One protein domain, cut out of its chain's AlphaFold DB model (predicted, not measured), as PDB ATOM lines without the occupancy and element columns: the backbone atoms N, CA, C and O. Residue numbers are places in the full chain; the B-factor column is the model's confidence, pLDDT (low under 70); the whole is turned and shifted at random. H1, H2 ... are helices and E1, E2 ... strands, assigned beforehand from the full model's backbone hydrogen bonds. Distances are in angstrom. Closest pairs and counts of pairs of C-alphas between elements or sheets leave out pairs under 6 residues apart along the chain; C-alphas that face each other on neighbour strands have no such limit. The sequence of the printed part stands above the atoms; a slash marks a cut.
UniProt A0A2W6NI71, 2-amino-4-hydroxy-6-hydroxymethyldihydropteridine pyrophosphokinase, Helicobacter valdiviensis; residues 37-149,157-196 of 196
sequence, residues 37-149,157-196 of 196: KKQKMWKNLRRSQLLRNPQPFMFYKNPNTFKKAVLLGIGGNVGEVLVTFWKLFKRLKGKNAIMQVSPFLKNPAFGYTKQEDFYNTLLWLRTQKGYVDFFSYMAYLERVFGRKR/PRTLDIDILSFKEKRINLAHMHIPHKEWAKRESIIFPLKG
ATOM      1  N   LYS A  37     164.671 159.103 153.863       57.62
ATOM      2  CA  LYS A  37     165.348 159.018 155.164       57.62
ATOM      3  C   LYS A  37     164.867 160.218 155.980       57.62
ATOM      4  O   LYS A  37     165.050 161.349 155.550       57.62
ATOM      5  N   LYS A  38     164.258 159.992 157.151       56.62
ATOM      6  CA  LYS A  38     163.957 161.071 158.107       56.62
ATOM      7  C   LYS A  38     165.279 161.663 158.607       56.62
ATOM      8  O   LYS A  38     165.826 161.207 159.606       56.62
ATOM      9  N   GLN A  39     165.808 162.653 157.904       65.94
ATOM     10  CA  GLN A  39     166.909 163.469 158.397       65.94
ATOM     11  C   GLN A  39     166.310 164.579 159.245       65.94
ATOM     12  O   GLN A  39     165.599 165.451 158.752       65.94
ATOM     13  N   LYS A  40     166.533 164.485 160.555       70.12
ATOM     14  CA  LYS A  40     166.003 165.457 161.507       70.12
ATOM     15  C   LYS A  40     166.793 166.753 161.342       70.12
ATOM     16  O   LYS A  40     168.012 166.754 161.509       70.12
ATOM     17  N   MET A  41     166.104 167.843 161.023       76.25
ATOM     18  CA  MET A  41     166.653 169.179 161.240       76.25
ATOM     19  C   MET A  41     166.731 169.482 162.742       76.25
ATOM     20  O   MET A  41     166.116 168.787 163.564       76.25
ATOM     21  N   TRP A  42     167.488 170.513 163.113       75.06
ATOM     22  CA  TRP A  42     167.435 171.058 164.470       75.06
ATOM     23  C   TRP A  42     166.000 171.492 164.806       75.06
ATOM     24  O   TRP A  42     165.322 172.128 163.995       75.06
ATOM     25  N   LYS A  43     165.513 171.109 165.996       68.31
ATOM     26  CA  LYS A  43     164.172 171.500 166.457       68.31
ATOM     27  C   LYS A  43     164.122 173.026 166.616       68.31
ATOM     28  O   LYS A  43     165.127 173.640 166.961       68.31
ATOM     29  N   ASN A  44     162.952 173.621 166.380       73.00
ATOM     30  CA  ASN A  44     162.672 175.041 166.636       73.00
ATOM     31  C   ASN A  44     163.529 176.044 165.837       73.00
ATOM     32  O   ASN A  44     163.702 177.183 166.262       73.00
ATOM     33  N   LEU A  45     164.024 175.655 164.654       77.19
ATOM     34  CA  LEU A  45     164.695 176.583 163.740       77.19
ATOM     35  C   LEU A  45     163.758 177.729 163.328       77.19
ATOM     36  O   LEU A  45     162.838 177.563 162.509       77.19
ATOM     37  N   ARG A  46     164.037 178.910 163.885       82.00
ATOM     38  CA  ARG A  46     163.407 180.178 163.524       82.00
ATOM     39  C   ARG A  46     163.828 180.576 162.118       82.00
ATOM     40  O   ARG A  46     164.947 180.315 161.682       82.00
ATOM     41  N   ARG A  47     162.938 181.268 161.407       78.94
ATOM     42  CA  ARG A  47     163.218 181.759 160.050       78.94
ATOM     43  C   ARG A  47     164.461 182.656 160.009       78.94
ATOM     44  O   ARG A  47     165.281 182.500 159.115       78.94
ATOM     45  N   SER A  48     164.659 183.498 161.024       82.00
ATOM     46  CA  SER A  48     165.870 184.314 161.185       82.00
ATOM     47  C   SER A  48     167.157 183.483 161.252       82.00
ATOM     48  O   SER A  48     168.178 183.885 160.709       82.00
ATOM     49  N   GLN A  49     167.119 182.290 161.852       82.19
ATOM     50  CA  GLN A  49     168.278 181.393 161.896       82.19
ATOM     51  C   GLN A  49     168.606 180.817 160.516       82.19
ATOM     52  O   GLN A  49     169.782 180.680 160.197       82.19
ATOM     53  N   LEU A  50     167.590 180.539 159.690       82.44
ATOM     54  CA  LEU A  50     167.777 180.069 158.312       82.44
ATOM     55  C   LEU A  50     168.408 181.146 157.422       82.44
ATOM     56  O   LEU A  50     169.264 180.836 156.603       82.44
ATOM     57  N   LEU A  51     168.035 182.413 157.623       80.62
ATOM     58  CA  LEU A  51     168.558 183.546 156.852       80.62
ATOM     59  C   LEU A  51     170.042 183.840 157.126       80.62
ATOM     60  O   LEU A  51     170.711 184.409 156.271       80.62
ATOM     61  N   ARG A  52     170.569 183.439 158.292       81.06
ATOM     62  CA  ARG A  52     171.967 183.693 158.682       81.06
ATOM     63  C   ARG A  52     172.982 182.744 158.043       81.06
ATOM     64  O   ARG A  52     174.168 183.052 158.072       81.06
ATOM     65  N   ASN A  53     172.563 181.603 157.490       77.62
ATOM     66  CA  ASN A  53     173.488 180.660 156.857       77.62
ATOM     67  C   ASN A  53     173.053 180.341 155.420       77.62
ATOM     68  O   ASN A  53     171.958 179.813 155.216       77.62
ATOM     69  N   PRO A  54     173.914 180.588 154.418       80.31
ATOM     70  CA  PRO A  54     173.558 180.335 153.033       80.31
ATOM     71  C   PRO A  54     173.458 178.842 152.703       80.31
ATOM     72  O   PRO A  54     172.795 178.511 151.730       80.31
ATOM     73  N   GLN A  55     174.078 177.929 153.461       86.44
ATOM     74  CA  GLN A  55     174.106 176.497 153.139       86.44
ATOM     75  C   GLN A  55     172.920 175.739 153.774       86.44
ATOM     76  O   GLN A  55     172.927 175.515 154.988       86.44
ATOM     77  N   PRO A  56     171.939 175.235 152.991       84.56
ATOM     78  CA  PRO A  56     170.750 174.574 153.542       84.56
ATOM     79  C   PRO A  56     171.065 173.300 154.336       84.56
ATOM     80  O   PRO A  56     170.356 172.952 155.279       84.56
ATOM     81  N   PHE A  57     172.135 172.584 153.973       84.81
ATOM     82  CA  PHE A  57     172.472 171.313 154.613       84.81
ATOM     83  C   PHE A  57     172.974 171.465 156.057       84.81
ATOM     84  O   PHE A  57     172.920 170.500 156.818       84.81
ATOM     85  N   MET A  58     173.440 172.658 156.446       86.38
ATOM     86  CA  MET A  58     173.966 172.939 157.790       86.38
ATOM     87  C   MET A  58     172.896 172.828 158.881       86.38
ATOM     88  O   MET A  58     173.211 172.713 160.060       86.38
ATOM     89  N   PHE A  59     171.622 172.839 158.491       83.62
ATOM     90  CA  PHE A  59     170.492 172.785 159.409       83.62
ATOM     91  C   PHE A  59     170.006 171.362 159.716       83.62
ATOM     92  O   PHE A  59     169.083 171.188 160.519       83.62
ATOM     93  N   TYR A  60     170.620 170.340 159.115       84.25
ATOM     94  CA  TYR A  60     170.416 168.947 159.507       84.25
ATOM     95  C   TYR A  60     171.261 168.592 160.727       84.25
ATOM     96  O   TYR A  60     172.361 169.108 160.889       84.25
ATOM     97  N   LYS A  61     170.781 167.654 161.555       83.19
ATOM     98  CA  LYS A  61     171.567 167.120 162.680       83.19
ATOM     99  C   LYS A  61     172.881 166.467 162.230       83.19
ATOM    100  O   LYS A  61     173.872 166.580 162.933       83.19
ATOM    101  N   ASN A  62     172.895 165.838 161.049       84.25
ATOM    102  CA  ASN A  62     174.073 165.178 160.468       84.25
ATOM    103  C   ASN A  62     174.473 165.831 159.126       84.25
ATOM    104  O   ASN A  62     174.311 165.203 158.067       84.25
ATOM    105  N   PRO A  63     174.990 167.077 159.133       84.12
ATOM    106  CA  PRO A  63     175.206 167.878 157.921       84.12
ATOM    107  C   PRO A  63     176.210 167.238 156.952       84.12
ATOM    108  O   PRO A  63     176.041 167.330 155.735       84.12
ATOM    109  N   ASN A  64     177.191 166.489 157.471       86.88
ATOM    110  CA  ASN A  64     178.192 165.761 156.679       86.88
ATOM    111  C   ASN A  64     177.575 164.791 155.659       86.88
ATOM    112  O   ASN A  64     178.151 164.558 154.597       86.88
ATOM    113  N   THR A  65     176.366 164.280 155.926       85.12
ATOM    114  CA  THR A  65     175.644 163.408 154.988       85.12
ATOM    115  C   THR A  65     175.378 164.109 153.652       85.12
ATOM    116  O   THR A  65     175.492 163.490 152.590       85.12
ATOM    117  N   PHE A  66     175.037 165.399 153.711       86.25
ATOM    118  CA  PHE A  66     174.568 166.201 152.581       86.25
ATOM    119  C   PHE A  66     175.563 167.250 152.102       86.25
ATOM    120  O   PHE A  66     175.340 167.831 151.046       86.25
ATOM    121  N   LYS A  67     176.663 167.455 152.830       86.19
ATOM    122  CA  LYS A  67     177.769 168.352 152.471       86.19
ATOM    123  C   LYS A  67     178.144 168.215 150.982       86.19
ATOM    124  O   LYS A  67     178.016 169.155 150.202       86.19
ATOM    125  N   LYS A  68     178.435 166.983 150.546       90.94
ATOM    126  CA  LYS A  68     178.805 166.637 149.158       90.94
ATOM    127  C   LYS A  68     177.616 166.392 148.210       90.94
ATOM    128  O   LYS A  68     177.815 165.925 147.090       90.94
ATOM    129  N   ALA A  69     176.384 166.639 148.648       94.06
ATOM    130  CA  ALA A  69     175.193 166.475 147.820       94.06
ATOM    131  C   ALA A  69     174.888 167.750 147.019       94.06
ATOM    132  O   ALA A  69     175.410 168.835 147.276       94.06
ATOM    133  N   VAL A  70     174.016 167.597 146.032       96.38
ATOM    134  CA  VAL A  70     173.320 168.688 145.357       96.38
ATOM    135  C   VAL A  70     171.911 168.743 145.923       96.38
ATOM    136  O   VAL A  70     171.263 167.698 146.038       96.38
ATOM    137  N   LEU A  71     171.450 169.943 146.265       96.19
ATOM    138  CA  LEU A  71     170.066 170.191 146.648       96.19
ATOM    139  C   LEU A  71     169.354 170.941 145.529       96.19
ATOM    140  O   LEU A  71     169.754 172.047 145.166       96.19
ATOM    141  N   LEU A  72     168.285 170.337 145.021       97.50
ATOM    142  CA  LEU A  72     167.404 170.932 144.027       97.50
ATOM    143  C   LEU A  72     166.092 171.370 144.665       97.50
ATOM    144  O   LEU A  72     165.509 170.611 145.437       97.50
ATOM    145  N   GLY A  73     165.625 172.559 144.296       97.62
ATOM    146  CA  GLY A  73     164.229 172.958 144.401       97.62
ATOM    147  C   GLY A  73     163.524 172.623 143.099       97.62
ATOM    148  O   GLY A  73     164.014 172.970 142.031       97.62
ATOM    149  N   ILE A  74     162.412 171.904 143.180       98.19
ATOM    150  CA  ILE A  74     161.659 171.445 142.015       98.19
ATOM    151  C   ILE A  74     160.239 171.974 142.142       98.19
ATOM    152  O   ILE A  74     159.604 171.756 143.172       98.19
ATOM    153  N   GLY A  75     159.757 172.651 141.103       97.75
ATOM    154  CA  GLY A  75     158.452 173.302 141.073       97.75
ATOM    155  C   GLY A  75     157.703 173.068 139.764       97.75
ATOM    156  O   GLY A  75     158.310 172.811 138.727       97.75
ATOM    157  N   GLY A  76     156.380 173.175 139.796       97.50
ATOM    158  CA  GLY A  76     155.538 173.186 138.599       97.50
ATOM    159  C   GLY A  76     154.076 173.453 138.941       97.50
ATOM    160  O   GLY A  76     153.641 173.174 140.058       97.50
ATOM    161  N   ASN A  77     153.325 173.991 137.985       97.31
ATOM    162  CA  ASN A  77     151.892 174.272 138.135       97.31
ATOM    163  C   ASN A  77     151.070 174.034 136.856       97.31
ATOM    164  O   ASN A  77     149.890 174.350 136.821       97.31
ATOM    165  N   VAL A  78     151.674 173.475 135.802       95.62
ATOM    166  CA  VAL A  78     150.983 173.187 134.536       95.62
ATOM    167  C   VAL A  78     150.934 171.684 134.285       95.62
ATOM    168  O   VAL A  78     151.966 171.009 134.315       95.62
ATOM    169  N   GLY A  79     149.737 171.178 133.982       92.88
ATOM    170  CA  GLY A  79     149.492 169.774 133.656       92.88
ATOM    171  C   GLY A  79     149.605 168.841 134.866       92.88
ATOM    172  O   GLY A  79     149.375 169.227 136.010       92.88
ATOM    173  N   GLU A  80     149.976 167.584 134.623       92.62
ATOM    174  CA  GLU A  80     150.093 166.565 135.672       92.62
ATOM    175  C   GLU A  80     151.413 166.691 136.467       92.62
ATOM    176  O   GLU A  80     152.310 165.850 136.373       92.62
ATOM    177  N   VAL A  81     151.562 167.752 137.265       94.44
ATOM    178  CA  VAL A  81     152.845 168.107 137.909       94.44
ATOM    179  C   VAL A  81     153.428 166.980 138.770       94.44
ATOM    180  O   VAL A  81     154.622 166.684 138.686       94.44
ATOM    181  N   LEU A  82     152.600 166.293 139.565       92.12
ATOM    182  CA  LEU A  82     153.069 165.180 140.398       92.12
ATOM    183  C   LEU A  82     153.627 164.024 139.555       92.12
ATOM    184  O   LEU A  82     154.650 163.436 139.911       92.12
ATOM    185  N   VAL A  83     152.995 163.730 138.414       91.75
ATOM    186  CA  VAL A  83     153.482 162.741 137.440       91.75
ATOM    187  C   VAL A  83     154.839 163.185 136.892       91.75
ATOM    188  O   VAL A  83     155.784 162.391 136.846       91.75
ATOM    189  N   THR A  84     154.958 164.459 136.516       94.75
ATOM    190  CA  THR A  84     156.196 165.064 136.010       94.75
ATOM    191  C   THR A  84     157.342 164.938 137.012       94.75
ATOM    192  O   THR A  84     158.428 164.496 136.631       94.75
ATOM    193  N   PHE A  85     157.115 165.214 138.301       94.75
ATOM    194  CA  PHE A  85     158.147 165.094 139.341       94.75
ATOM    195  C   PHE A  85     158.692 163.672 139.450       94.75
ATOM    196  O   PHE A  85     159.903 163.451 139.472       94.75
ATOM    197  N   TRP A  86     157.817 162.672 139.452       91.38
ATOM    198  CA  TRP A  86     158.259 161.286 139.523       91.38
ATOM    199  C   TRP A  86     158.959 160.807 138.251       91.38
ATOM    200  O   TRP A  86     159.942 160.064 138.340       91.38
ATOM    201  N   LYS A  87     158.496 161.235 137.069       92.94
ATOM    202  CA  LYS A  87     159.202 160.977 135.803       92.94
ATOM    203  C   LYS A  87     160.599 161.608 135.825       92.94
ATOM    204  O   LYS A  87     161.565 160.949 135.431       92.94
ATOM    205  N   LEU A  88     160.728 162.827 136.353       95.44
ATOM    206  CA  LEU A  88     162.012 163.491 136.573       95.44
ATOM    207  C   LEU A  88     162.907 162.673 137.514       95.44
ATOM    208  O   LEU A  88     164.045 162.378 137.154       95.44
ATOM    209  N   PHE A  89     162.404 162.238 138.673       93.00
ATOM    210  CA  PHE A  89     163.179 161.420 139.617       93.00
ATOM    211  C   PHE A  89     163.672 160.121 138.982       93.00
ATOM    212  O   PHE A  89     164.842 159.765 139.129       93.00
ATOM    213  N   LYS A  90     162.813 159.434 138.218       90.56
ATOM    214  CA  LYS A  90     163.199 158.227 137.476       90.56
ATOM    215  C   LYS A  90     164.338 158.519 136.495       90.56
ATOM    216  O   LYS A  90     165.309 157.766 136.454       90.56
ATOM    217  N   ARG A  91     164.259 159.626 135.746       93.44
ATOM    218  CA  ARG A  91     165.286 160.028 134.770       93.44
ATOM    219  C   ARG A  91     166.597 160.464 135.432       93.44
ATOM    220  O   ARG A  91     167.670 160.191 134.899       93.44
ATOM    221  N   LEU A  92     166.533 161.094 136.605       94.06
ATOM    222  CA  LEU A  92     167.716 161.480 137.377       94.06
ATOM    223  C   LEU A  92     168.430 160.277 138.000       94.06
ATOM    224  O   LEU A  92     169.660 160.258 137.985       94.06
ATOM    225  N   LYS A  93     167.687 159.277 138.494       88.62
ATOM    226  CA  LYS A  93     168.243 158.084 139.159       88.62
ATOM    227  C   LYS A  93     169.216 157.295 138.274       88.62
ATOM    228  O   LYS A  93     170.161 156.715 138.788       88.62
ATOM    229  N   GLY A  94     169.028 157.306 136.953       82.44
ATOM    230  CA  GLY A  94     169.922 156.604 136.023       82.44
ATOM    231  C   GLY A  94     171.337 157.189 135.930       82.44
ATOM    232  O   GLY A  94     172.250 156.492 135.514       82.44
ATOM    233  N   LYS A  95     171.537 158.459 136.312       88.38
ATOM    234  CA  LYS A  95     172.842 159.153 136.232       88.38
ATOM    235  C   LYS A  95     173.325 159.704 137.578       88.38
ATOM    236  O   LYS A  95     174.388 160.313 137.647       88.38
ATOM    237  N   ASN A  96     172.517 159.570 138.628       92.38
ATOM    238  CA  ASN A  96     172.744 160.187 139.931       92.38
ATOM    239  C   ASN A  96     172.224 159.282 141.047       92.38
ATOM    240  O   ASN A  96     171.190 158.632 140.903       92.38
ATOM    241  N   ALA A  97     172.867 159.332 142.210       91.44
ATOM    242  CA  ALA A  97     172.356 158.666 143.400       91.44
ATOM    243  C   ALA A  97     171.378 159.595 144.132       91.44
ATOM    244  O   ALA A  97     171.796 160.559 144.776       91.44
ATOM    245  N   ILE A  98     170.076 159.315 144.033       91.12
ATOM    246  CA  ILE A  98     169.049 160.022 144.814       91.12
ATOM    247  C   ILE A  98     169.202 159.640 146.287       91.12
ATOM    248  O   ILE A  98     169.112 158.467 146.645       91.12
ATOM    249  N   MET A  99     169.434 160.641 147.133       88.44
ATOM    250  CA  MET A  99     169.648 160.463 148.568       88.44
ATOM    251  C   MET A  99     168.357 160.597 149.364       88.44
ATOM    252  O   MET A  99     168.143 159.844 150.312       88.44
ATOM    253  N   GLN A 100     167.542 161.594 149.018       87.75
ATOM    254  CA  GLN A 100     166.317 161.933 149.731       87.75
ATOM    255  C   GLN A 100     165.439 162.831 148.863       87.75
ATOM    256  O   GLN A 100     165.947 163.649 148.098       87.75
ATOM    257  N   VAL A 101     164.128 162.712 149.040       89.69
ATOM    258  CA  VAL A 101     163.122 163.647 148.540       89.69
ATOM    259  C   VAL A 101     162.332 164.162 149.741       89.69
ATOM    260  O   VAL A 101     162.027 163.396 150.658       89.69
ATOM    261  N   SER A 102     162.033 165.456 149.776       90.56
ATOM    262  CA  SER A 102     161.126 166.004 150.783       90.56
ATOM    263  C   SER A 102     159.678 165.590 150.492       90.56
ATOM    264  O   SER A 102     159.363 165.110 149.400       90.56
ATOM    265  N   PRO A 103     158.740 165.847 151.414       90.25
ATOM    266  CA  PRO A 103     157.334 165.916 151.045       90.25
ATOM    267  C   PRO A 103     157.108 166.898 149.895       90.25
ATOM    268  O   PRO A 103     157.928 167.791 149.641       90.25
ATOM    269  N   PHE A 104     155.995 166.726 149.196       93.50
ATOM    270  CA  PHE A 104     155.551 167.698 148.210       93.50
ATOM    271  C   PHE A 104     154.707 168.748 148.921       93.50
ATOM    272  O   PHE A 104     154.002 168.442 149.877       93.50
ATOM    273  N   LEU A 105     154.773 169.983 148.457       96.12
ATOM    274  CA  LEU A 105     153.998 171.096 148.973       96.12
ATOM    275  C   LEU A 105     153.172 171.671 147.836       96.12
ATOM    276  O   LEU A 105     153.749 172.049 146.824       96.12
ATOM    277  N   LYS A 106     151.859 171.773 148.016       97.31
ATOM    278  CA  LYS A 106     151.017 172.658 147.215       97.31
ATOM    279  C   LYS A 106     150.921 174.007 147.922       97.31
ATOM    280  O   LYS A 106     150.648 174.031 149.124       97.31
ATOM    281  N   ASN A 107     151.176 175.096 147.205       97.06
ATOM    282  CA  ASN A 107     151.048 176.458 147.720       97.06
ATOM    283  C   ASN A 107     150.652 177.448 146.613       97.06
ATOM    284  O   ASN A 107     150.938 177.175 145.443       97.06
ATOM    285  N   PRO A 108     150.105 178.626 146.970       96.94
ATOM    286  CA  PRO A 108     149.709 179.631 145.994       96.94
ATOM    287  C   PRO A 108     150.880 180.114 145.144       96.94
ATOM    288  O   PRO A 108     152.037 180.127 145.593       96.94
ATOM    289  N   ALA A 109     150.575 180.526 143.913       95.00
ATOM    290  CA  ALA A 109     151.542 181.157 143.029       95.00
ATOM    291  C   ALA A 109     152.069 182.475 143.622       95.00
ATOM    292  O   ALA A 109     151.349 183.226 144.277       95.00
ATOM    293  N   PHE A 110     153.348 182.766 143.376       88.31
ATOM    294  CA  PHE A 110     153.992 184.008 143.802       88.31
ATOM    295  C   PHE A 110     154.264 184.919 142.600       88.31
ATOM    296  O   PHE A 110     154.734 184.468 141.551       88.31
ATOM    297  N   GLY A 111     154.031 186.222 142.771       90.31
ATOM    298  CA  GLY A 111     154.186 187.219 141.716       90.31
ATOM    299  C   GLY A 111     152.947 187.284 140.829       90.31
ATOM    300  O   GLY A 111     152.023 188.024 141.138       90.31
ATOM    301  N   TYR A 112     152.916 186.517 139.738       92.31
ATOM    302  CA  TYR A 112     151.714 186.423 138.902       92.31
ATOM    303  C   TYR A 112     150.728 185.444 139.552       92.31
ATOM    304  O   TYR A 112     151.051 184.269 139.682       92.31
ATOM    305  N   THR A 113     149.563 185.903 140.005       92.75
ATOM    306  CA  THR A 113     148.630 185.082 140.808       92.75
ATOM    307  C   THR A 113     147.441 184.537 140.023       92.75
ATOM    308  O   THR A 113     146.781 183.622 140.497       92.75
ATOM    309  N   LYS A 114     147.185 185.035 138.805       94.12
ATOM    310  CA  LYS A 114     146.148 184.510 137.899       94.12
ATOM    311  C   LYS A 114     146.630 183.232 137.190       94.12
ATOM    312  O   LYS A 114     146.741 183.188 135.966       94.12
ATOM    313  N   GLN A 115     147.013 182.228 137.975       95.31
ATOM    314  CA  GLN A 115     147.471 180.912 137.530       95.31
ATOM    315  C   GLN A 115     147.248 179.871 138.631       95.31
ATOM    316  O   GLN A 115     147.068 180.226 139.793       95.31
ATOM    317  N   GLU A 116     147.332 178.594 138.269       96.56
ATOM    318  CA  GLU A 116     147.228 177.482 139.213       96.56
ATOM    319  C   GLU A 116     148.300 177.517 140.311       96.56
ATOM    320  O   GLU A 116     149.432 177.985 140.110       96.56
ATOM    321  N   ASP A 117     147.950 176.933 141.456       97.19
ATOM    322  CA  ASP A 117     148.862 176.681 142.568       97.19
ATOM    323  C   ASP A 117     150.064 175.832 142.143       97.19
ATOM    324  O   ASP A 117     149.973 174.911 141.326       97.19
ATOM    325  N   PHE A 118     151.203 176.079 142.782       97.75
ATOM    326  CA  PHE A 118     152.414 175.312 142.536       97.75
ATOM    327  C   PHE A 118     152.492 174.088 143.431       97.75
ATOM    328  O   PHE A 118     152.309 174.183 144.642       97.75
ATOM    329  N   TYR A 119     152.914 172.971 142.845       97.56
ATOM    330  CA  TYR A 119     153.550 171.897 143.592       97.56
ATOM    331  C   TYR A 119     155.053 172.154 143.663       97.56
ATOM    332  O   TYR A 119     155.674 172.510 142.662       97.56
ATOM    333  N   ASN A 120     155.640 171.951 144.838       97.75
ATOM    334  CA  ASN A 120     157.057 172.140 145.121       97.75
ATOM    335  C   ASN A 120     157.617 170.962 145.923       97.75
ATOM    336  O   ASN A 120     156.937 170.385 146.770       97.75
ATOM    337  N   THR A 121     158.870 170.594 145.684       95.88
ATOM    338  CA  THR A 121     159.588 169.584 146.469       95.88
ATOM    339  C   THR A 121     161.090 169.826 146.411       95.88
ATOM    340  O   THR A 121     161.588 170.533 145.535       95.88
ATOM    341  N   LEU A 122     161.818 169.235 147.351       95.31
ATOM    342  CA  LEU A 122     163.266 169.256 147.404       95.31
ATOM    343  C   LEU A 122     163.832 167.870 147.126       95.31
ATOM    344  O   LEU A 122     163.336 166.861 147.632       95.31
ATOM    345  N   LEU A 123     164.912 167.832 146.354       94.06
ATOM    346  CA  LEU A 123     165.620 166.608 145.998       94.06
ATOM    347  C   LEU A 123     167.099 166.741 146.357       94.06
ATOM    348  O   LEU A 123     167.803 167.603 145.831       94.06
ATOM    349  N   TRP A 124     167.578 165.831 147.202       93.69
ATOM    350  CA  TRP A 124     168.999 165.639 147.468       93.69
ATOM    351  C   TRP A 124     169.527 164.502 146.611       93.69
ATOM    352  O   TRP A 124     168.998 163.386 146.642       93.69
ATOM    353  N   LEU A 125     170.613 164.757 145.890       94.62
ATOM    354  CA  LEU A 125     171.281 163.744 145.079       94.62
ATOM    355  C   LEU A 125     172.801 163.897 145.098       94.62
ATOM    356  O   LEU A 125     173.329 164.972 145.370       94.62
ATOM    357  N   ARG A 126     173.514 162.823 144.760       95.19
ATOM    358  CA  ARG A 126     174.940 162.867 144.413       95.19
ATOM    359  C   ARG A 126     175.100 162.686 142.914       95.19
ATOM    360  O   ARG A 126     174.474 161.812 142.318       95.19
ATOM    361  N   THR A 127     175.971 163.498 142.333       95.75
ATOM    362  CA  THR A 127     176.306 163.472 140.910       95.75
ATOM    363  C   THR A 127     177.817 163.488 140.738       95.75
ATOM    364  O   THR A 127     178.517 164.140 141.515       95.75
ATOM    365  N   GLN A 128     178.336 162.814 139.717       95.62
ATOM    366  CA  GLN A 128     179.748 162.933 139.338       95.62
ATOM    367  C   GLN A 128     180.009 164.177 138.477       95.62
ATOM    368  O   GLN A 128     181.131 164.663 138.441       95.62
ATOM    369  N   LYS A 129     178.964 164.766 137.882       96.00
ATOM    370  CA  LYS A 129     179.086 165.933 137.003       96.00
ATOM    371  C   LYS A 129     179.710 167.143 137.701       96.00
ATOM    372  O   LYS A 129     179.510 167.363 138.906       96.00
ATOM    373  N   GLY A 130     180.439 167.935 136.915       95.44
ATOM    374  CA  GLY A 130     180.794 169.304 137.262       95.44
ATOM    375  C   GLY A 130     179.550 170.192 137.331       95.44
ATOM    376  O   GLY A 130     178.462 169.797 136.915       95.44
ATOM    377  N   TYR A 131     179.699 171.394 137.885       94.56
ATOM    378  CA  TYR A 131     178.563 172.302 138.058       94.56
ATOM    379  C   TYR A 131     177.965 172.739 136.713       94.56
ATOM    380  O   TYR A 131     176.752 172.677 136.555       94.56
ATOM    381  N   VAL A 132     178.808 173.109 135.742       94.31
ATOM    382  CA  VAL A 132     178.376 173.583 134.415       94.31
ATOM    383  C   VAL A 132     177.572 172.508 133.679       94.31
ATOM    384  O   VAL A 132     176.429 172.752 133.297       94.31
ATOM    385  N   ASP A 133     178.100 171.285 133.576       96.00
ATOM    386  CA  ASP A 133     177.385 170.167 132.942       96.00
ATOM    387  C   ASP A 133     176.079 169.835 133.653       96.00
ATOM    388  O   ASP A 133     175.083 169.469 133.028       96.00
ATOM    389  N   PHE A 134     176.087 169.917 134.983       96.44
ATOM    390  CA  PHE A 134     174.907 169.638 135.775       96.44
ATOM    391  C   PHE A 134     173.835 170.715 135.577       96.44
ATOM    392  O   PHE A 134     172.674 170.370 135.368       96.44
ATOM    393  N   PHE A 135     174.218 171.993 135.564       95.56
ATOM    394  CA  PHE A 135     173.337 173.121 135.263       95.56
ATOM    395  C   PHE A 135     172.705 172.977 133.872       95.56
ATOM    396  O   PHE A 135     171.479 172.980 133.745       95.56
ATOM    397  N   SER A 136     173.523 172.732 132.845       95.75
ATOM    398  CA  SER A 136     173.056 172.488 131.474       95.75
ATOM    399  C   SER A 136     172.123 171.281 131.384       95.75
ATOM    400  O   SER A 136     171.117 171.315 130.671       95.75
ATOM    401  N   TYR A 137     172.406 170.216 132.141       96.88
ATOM    402  CA  TYR A 137     171.544 169.040 132.195       96.88
ATOM    403  C   TYR A 137     170.190 169.332 132.856       96.88
ATOM    404  O   TYR A 137     169.174 168.848 132.359       96.88
ATOM    405  N   MET A 138     170.139 170.137 133.925       97.44
ATOM    406  CA  MET A 138     168.865 170.541 134.537       97.44
ATOM    407  C   MET A 138     168.024 171.363 133.557       97.44
ATOM    408  O   MET A 138     166.869 171.019 133.321       97.44
ATOM    409  N   ALA A 139     168.624 172.361 132.898       95.69
ATOM    410  CA  ALA A 139     167.941 173.162 131.881       95.69
ATOM    411  C   ALA A 139     167.437 172.306 130.700       95.69
ATOM    412  O   ALA A 139     166.349 172.531 130.171       95.69
ATOM    413  N   TYR A 140     168.198 171.286 130.289       96.62
ATOM    414  CA  TYR A 140     167.743 170.310 129.294       96.62
ATOM    415  C   TYR A 140     166.524 169.516 129.779       96.62
ATOM    416  O   TYR A 140     165.574 169.350 129.016       96.62
ATOM    417  N   LEU A 141     166.517 169.049 131.031       97.06
ATOM    418  CA  LEU A 141     165.389 168.294 131.578       97.06
ATOM    419  C   LEU A 141     164.114 169.133 131.643       97.06
ATOM    420  O   LEU A 141     163.061 168.629 131.274       97.06
ATOM    421  N   GLU A 142     164.195 170.407 132.020       97.56
ATOM    422  CA  GLU A 142     163.037 171.309 131.971       97.56
ATOM    423  C   GLU A 142     162.391 171.339 130.581       97.56
ATOM    424  O   GLU A 142     161.174 171.200 130.465       97.56
ATOM    425  N   ARG A 143     163.204 171.427 129.519       96.38
ATOM    426  CA  ARG A 143     162.716 171.388 128.131       96.38
ATOM    427  C   ARG A 143     162.093 170.046 127.768       96.38
ATOM    428  O   ARG A 143     161.030 170.020 127.161       96.38
ATOM    429  N   VAL A 144     162.722 168.938 128.167       96.44
ATOM    430  CA  VAL A 144     162.174 167.582 127.959       96.44
ATOM    431  C   VAL A 144     160.796 167.434 128.606       96.44
ATOM    432  O   VAL A 144     159.944 166.729 128.077       96.44
ATOM    433  N   PHE A 145     160.563 168.114 129.728       96.38
ATOM    434  CA  PHE A 145     159.276 168.133 130.420       96.38
ATOM    435  C   PHE A 145     158.371 169.307 130.007       96.38
ATOM    436  O   PHE A 145     157.417 169.620 130.714       96.38
ATOM    437  N   GLY A 146     158.626 169.945 128.862       94.44
ATOM    438  CA  GLY A 146     157.707 170.904 128.241       94.44
ATOM    439  C   GLY A 146     157.917 172.372 128.617       94.44
ATOM    440  O   GLY A 146     157.131 173.219 128.193       94.44
ATOM    441  N   ARG A 147     158.971 172.725 129.370       94.25
ATOM    442  CA  ARG A 147     159.294 174.136 129.623       94.25
ATOM    443  C   ARG A 147     159.866 174.771 128.352       94.25
ATOM    444  O   ARG A 147     160.949 174.400 127.895       94.25
ATOM    445  N   LYS A 148     159.164 175.765 127.797       89.81
ATOM    446  CA  LYS A 148     159.640 176.549 126.643       89.81
ATOM    447  C   LYS A 148     160.953 177.275 126.975       89.81
ATOM    448  O   LYS A 148     161.149 177.745 128.095       89.81
ATOM    449  N   ARG A 149     161.851 177.400 125.985       86.75
ATOM    450  CA  ARG A 149     163.155 178.084 126.141       86.75
ATOM    451  C   ARG A 149     162.992 179.576 126.440       86.75
ATOM    452  O   ARG A 149     163.703 180.106 127.288       86.75
ATOM    453  N   PRO A 157     153.380 180.512 134.133       95.69
ATOM    454  CA  PRO A 157     153.142 179.109 134.450       95.69
ATOM    455  C   PRO A 157     154.177 178.193 133.799       95.69
ATOM    456  O   PRO A 157     154.711 178.477 132.723       95.69
ATOM    457  N   ARG A 158     154.496 177.081 134.459       96.25
ATOM    458  CA  ARG A 158     155.520 176.148 133.981       96.25
ATOM    459  C   ARG A 158     155.225 174.712 134.373       96.25
ATOM    460  O   ARG A 158     154.817 174.420 135.496       96.25
ATOM    461  N   THR A 159     155.491 173.810 133.437       96.75
ATOM    462  CA  THR A 159     155.371 172.362 133.635       96.75
ATOM    463  C   THR A 159     156.415 171.837 134.617       96.75
ATOM    464  O   THR A 159     156.128 170.943 135.413       96.75
ATOM    465  N   LEU A 160     157.625 172.405 134.571       97.69
ATOM    466  CA  LEU A 160     158.740 172.067 135.443       97.69
ATOM    467  C   LEU A 160     159.707 173.249 135.594       97.69
ATOM    468  O   LEU A 160     159.992 173.960 134.632       97.69
ATOM    469  N   ASP A 161     160.226 173.424 136.800       97.06
ATOM    470  CA  ASP A 161     161.237 174.401 137.203       97.06
ATOM    471  C   ASP A 161     162.210 173.709 138.156       97.06
ATOM    472  O   ASP A 161     161.776 173.053 139.104       97.06
ATOM    473  N   ILE A 162     163.506 173.812 137.889       97.62
ATOM    474  CA  ILE A 162     164.570 173.187 138.667       97.62
ATOM    475  C   ILE A 162     165.571 174.266 139.077       97.62
ATOM    476  O   ILE A 162     166.423 174.686 138.297       97.62
ATOM    477  N   ASP A 163     165.522 174.648 140.347       96.00
ATOM    478  CA  ASP A 163     166.494 175.536 140.968       96.00
ATOM    479  C   ASP A 163     167.603 174.718 141.643       96.00
ATOM    480  O   ASP A 163     167.340 173.853 142.480       96.00
ATOM    481  N   ILE A 164     168.868 175.016 141.343       96.56
ATOM    482  CA  ILE A 164     170.004 174.450 142.086       96.56
ATOM    483  C   ILE A 164     170.233 175.311 143.330       96.56
ATOM    484  O   ILE A 164     170.788 176.404 143.247       96.56
ATOM    485  N   LEU A 165     169.815 174.816 144.495       95.62
ATOM    486  CA  LEU A 165     169.895 175.553 145.760       95.62
ATOM    487  C   LEU A 165     171.278 175.446 146.406       95.62
ATOM    488  O   LEU A 165     171.755 176.411 146.997       95.62
ATOM    489  N   SER A 166     171.926 174.283 146.296       95.56
ATOM    490  CA  SER A 166     173.313 174.067 146.723       95.56
ATOM    491  C   SER A 166     173.994 172.996 145.868       95.56
ATOM    492  O   SER A 166     173.331 172.109 145.327       95.56
ATOM    493  N   PHE A 167     175.324 173.059 145.746       96.06
ATOM    494  CA  PHE A 167     176.094 172.111 144.938       96.06
ATOM    495  C   PHE A 167     177.433 171.756 145.597       96.06
ATOM    496  O   PHE A 167     178.356 172.561 145.554       96.06
ATOM    497  N   LYS A 168     177.568 170.544 146.157       93.25
ATOM    498  CA  LYS A 168     178.843 169.959 146.641       93.25
ATOM    499  C   LYS A 168     179.722 170.928 147.457       93.25
ATOM    500  O   LYS A 168     180.887 171.110 147.123       93.25
ATOM    501  N   GLU A 169     179.160 171.594 148.465       89.94
ATOM    502  CA  GLU A 169     179.840 172.620 149.294       89.94
ATOM    503  C   GLU A 169     180.405 173.832 148.539       89.94
ATOM    504  O   GLU A 169     180.942 174.746 149.166       89.94
ATOM    505  N   LYS A 170     180.272 173.877 147.209       91.12
ATOM    506  CA  LYS A 170     180.828 174.944 146.394       91.12
ATOM    507  C   LYS A 170     180.163 176.263 146.745       91.12
ATOM    508  O   LYS A 170     178.961 176.330 147.023       91.12
ATOM    509  N   ARG A 171     180.970 177.316 146.663       92.56
ATOM    510  CA  ARG A 171     180.501 178.690 146.566       92.56
ATOM    511  C   ARG A 171     180.724 179.155 145.134       92.56
ATOM    512  O   ARG A 171     181.836 179.057 144.630       92.56
ATOM    513  N   ILE A 172     179.660 179.588 144.475       91.81
ATOM    514  CA  ILE A 172     179.706 180.155 143.122       91.81
ATOM    515  C   ILE A 172     179.103 181.546 143.226       91.81
ATOM    516  O   ILE A 172     178.008 181.689 143.768       91.81
ATOM    517  N   ASN A 173     179.832 182.552 142.754       91.31
ATOM    518  CA  ASN A 173     179.428 183.951 142.803       91.31
ATOM    519  C   ASN A 173     179.690 184.579 141.432       91.31
ATOM    520  O   ASN A 173     180.784 185.059 141.162       91.31
ATOM    521  N   LEU A 174     178.698 184.493 140.553       88.00
ATOM    522  CA  LEU A 174     178.698 185.094 139.223       88.00
ATOM    523  C   LEU A 174     177.532 186.085 139.142       88.00
ATOM    524  O   LEU A 174     176.538 185.919 139.851       88.00
ATOM    525  N   ALA A 175     177.609 187.061 138.234       85.50
ATOM    526  CA  ALA A 175     176.633 188.154 138.116       85.50
ATOM    527  C   ALA A 175     175.160 187.693 138.169       85.50
ATOM    528  O   ALA A 175     174.335 188.295 138.854       85.50
ATOM    529  N   HIS A 176     174.838 186.570 137.520       81.00
ATOM    530  CA  HIS A 176     173.475 186.028 137.458       81.00
ATOM    531  C   HIS A 176     173.302 184.675 138.155       81.00
ATOM    532  O   HIS A 176     172.262 184.033 138.011       81.00
ATOM    533  N   MET A 177     174.305 184.202 138.898       86.88
ATOM    534  CA  MET A 177     174.316 182.832 139.397       86.88
ATOM    535  C   MET A 177     175.070 182.717 140.713       86.88
ATOM    536  O   MET A 177     176.270 182.966 140.802       86.88
ATOM    537  N   HIS A 178     174.338 182.284 141.737       92.06
ATOM    538  CA  HIS A 178     174.841 182.187 143.096       92.06
ATOM    539  C   HIS A 178     174.565 180.801 143.656       92.06
ATOM    540  O   HIS A 178     173.415 180.363 143.672       92.06
ATOM    541  N   ILE A 179     175.611 180.134 144.135       93.44
ATOM    542  CA  ILE A 179     175.508 178.889 144.893       93.44
ATOM    543  C   ILE A 179     176.201 179.094 146.241       93.44
ATOM    544  O   ILE A 179     177.372 179.465 146.252       93.44
ATOM    545  N   PRO A 180     175.528 178.827 147.369       92.31
ATOM    546  CA  PRO A 180     174.100 178.520 147.483       92.31
ATOM    547  C   PRO A 180     173.192 179.644 146.975       92.31
ATOM    548  O   PRO A 180     173.590 180.807 146.936       92.31
ATOM    549  N   HIS A 181     171.963 179.299 146.604       91.19
ATOM    550  CA  HIS A 181     171.006 180.260 146.061       91.19
ATOM    551  C   HIS A 181     170.614 181.316 147.112       91.19
ATOM    552  O   HIS A 181     169.836 181.020 148.011       91.19
ATOM    553  N   LYS A 182     171.072 182.568 146.974       88.56
ATOM    554  CA  LYS A 182     170.920 183.658 147.971       88.56
ATOM    555  C   LYS A 182     169.543 183.743 148.648       88.56
ATOM    556  O   LYS A 182     169.446 183.865 149.864       88.56
ATOM    557  N   GLU A 183     168.475 183.601 147.869       89.56
ATOM    558  CA  GLU A 183     167.103 183.829 148.340       89.56
ATOM    559  C   GLU A 183     166.354 182.556 148.772       89.56
ATOM    560  O   GLU A 183     165.151 182.613 149.030       89.56
ATOM    561  N   TRP A 184     167.013 181.388 148.855       92.19
ATOM    562  CA  TRP A 184     166.311 180.130 149.163       92.19
ATOM    563  C   TRP A 184     165.589 180.201 150.520       92.19
ATOM    564  O   TRP A 184     164.445 179.769 150.638       92.19
ATOM    565  N   ALA A 185     166.216 180.828 151.521       90.75
ATOM    566  CA  ALA A 185     165.678 180.969 152.874       90.75
ATOM    567  C   ALA A 185     164.554 182.020 152.984       90.75
ATOM    568  O   ALA A 185     163.927 182.155 154.034       90.75
ATOM    569  N   LYS A 186     164.251 182.761 151.910       90.75
ATOM    570  CA  LYS A 186     163.079 183.650 151.850       90.75
ATOM    571  C   LYS A 186     161.867 182.973 151.204       90.75
ATOM    572  O   LYS A 186     160.751 183.477 151.312       90.75
ATOM    573  N   ARG A 187     162.045 181.806 150.582       92.31
ATOM    574  CA  ARG A 187     160.988 181.104 149.853       92.31
ATOM    575  C   ARG A 187     160.302 180.070 150.737       92.31
ATOM    576  O   ARG A 187     160.904 179.082 151.148       92.31
ATOM    577  N   GLU A 188     159.014 180.268 150.999       93.00
ATOM    578  CA  GLU A 188     158.210 179.304 151.762       93.00
ATOM    579  C   GLU A 188     158.102 177.948 151.057       93.00
ATOM    580  O   GLU A 188     158.170 176.912 151.719       93.00
ATOM    581  N   SER A 189     158.057 177.958 149.720       94.19
ATOM    582  CA  SER A 189     158.093 176.760 148.876       94.19
ATOM    583  C   SER A 189     159.360 175.916 149.045       94.19
ATOM    584  O   SER A 189     159.368 174.748 148.671       94.19
ATOM    585  N   ILE A 190     160.416 176.485 149.634       93.62
ATOM    586  CA  ILE A 190     161.659 175.788 149.980       93.62
ATOM    587  C   ILE A 190     161.692 175.468 151.475       93.62
ATOM    588  O   ILE A 190     162.025 174.350 151.856       93.62
ATOM    589  N   ILE A 191     161.319 176.418 152.339       91.00
ATOM    590  CA  ILE A 191     161.398 176.241 153.796       91.00
ATOM    591  C   ILE A 191     160.466 175.143 154.309       91.00
ATOM    592  O   ILE A 191     160.893 174.354 155.154       91.00
ATOM    593  N   PHE A 192     159.213 175.085 153.850       90.31
ATOM    594  CA  PHE A 192     158.276 174.080 154.358       90.31
ATOM    595  C   PHE A 192     158.723 172.654 154.016       90.31
ATOM    596  O   PHE A 192     158.857 171.862 154.950       90.31
ATOM    597  N   PRO A 193     159.062 172.320 152.753       89.56
ATOM    598  CA  PRO A 193     159.535 170.976 152.447       89.56
ATOM    599  C   PRO A 193     160.884 170.652 153.100       89.56
ATOM    600  O   PRO A 193     161.138 169.494 153.428       89.56
ATOM    601  N   LEU A 194     161.745 171.653 153.333       87.44
ATOM    602  CA  LEU A 194     163.028 171.450 154.013       87.44
ATOM    603  C   LEU A 194     162.844 170.900 155.437       87.44
ATOM    604  O   LEU A 194     163.592 170.005 155.833       87.44
ATOM    605  N   LYS A 195     161.840 171.405 156.173       81.94
ATOM    606  CA  LYS A 195     161.561 171.066 157.582       81.94
ATOM    607  C   LYS A 195     160.991 169.660 157.808       81.94
ATOM    608  O   LYS A 195     161.188 169.127 158.902       81.94
ATOM    609  N   GLY A 196     160.391 169.047 156.784       65.81
ATOM    610  CA  GLY A 196     159.926 167.654 156.805       65.81
ATOM    611  C   GLY A 196     158.505 167.418 157.307       65.81
ATOM    612  O   GLY A 196     158.116 167.857 158.408       65.81
TER     613      GLY A 196
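Overview. This is residues 37 to 149 and 157 to 196 of the 196 residues of the protein "2-amino-4-hydroxy-6-hydroxymethyldihydropteridine pyrophosphokinase" of Helicobacter valdiviensis (UniProt A0A2W6NI71). A strongly twisted sheet of five strands, E1 to E5, forms the core, with the two long helices H4 and H5 over one face and the short last helix H6 over the other. Three small helices, H1, H2 and H3, come before the sheet, and a small two-stranded hairpin, E6 and E7, packs by E7 on the edge strand E5. The printed part has 153 residues, with named elements in the order H1 H2 H3 E1 H4 E2 E3 E4 H5 E5 E6 E7 H6; the class is mixed, helices and strands. The large sheet is branched, its neighbour pairs antiparallel. The whole is compact, with a radius of gyration of the C-alphas of 14.9 A, and rounded, spanning 36 by 35 by 34 A.

Along the chain. H1, residues 47 to 51, begins at C-alpha 47 (163.218, 181.759, 160.050). H2 is residues 56 to 59 and H3 residues 64 to 67. E1, residues 70 to 76, is 19.5 A long, and H4, residues 81 to 93, 18.4 A. E2, residues 97 to 101, runs on into E3, residues 104 to 107, at 47 degrees. E4, residues 118 to 126, is 25.8 A long, H5, residues 131 to 144, 19.8 A, and E5, residues 161 to 167, 16.9 A. E6 is residues 172 to 174, E7 residues 177 to 179, and H6, residues 188 to 195, ends at C-alpha 195 (161.561, 171.066, 157.582).

Arrangement. E4 has E1 on one side, with N 72 and O 123 2.9 A apart, within hydrogen-bond range. On the other side of E4 are E2, N 99 to O 124 2.8 A, and E3, N 105 to O 120 2.8 A; E3 and E4 form a hairpin. E5 is on the other side of E1 from E4, N 73 to O 163 2.8 A. H5 is over E5 at a height of 9.3 A, along the strands. H4 is on the same face, at a height of 8.8 A over E4 and, only just, with 3 C-alphas, over E1. H6 is on the opposite face, at a height of 8.0 A, slantwise to the strands at 47 degrees to E4 on the local plane; the closest C-alphas of H6 and E4, Ser 189 and Asn 120, are 6.0 A apart. H2 and H3 only graze the sheet, and H1 is not on it. In the hairpin E6 and E7, N 172 and O 179 are 2.9 A apart. In H1, H4 and H5 every O i to N i+4 pair is within hydrogen-bond range, in H6 3 of 4; H2 and H3 are too short for such a pair.

Size, cuts and confidence. The C-alphas farthest apart, Asn 64 and Lys 114, are 41.6 A apart. Residues 150 to 156 are not printed, and C-alphas 149 and 157 are 13.1 A apart across this cut. Of the links printed whole, none is long. The mean pLDDT of the printed part is 90.4; residues 37 to 39, 43 and 196 are under 70.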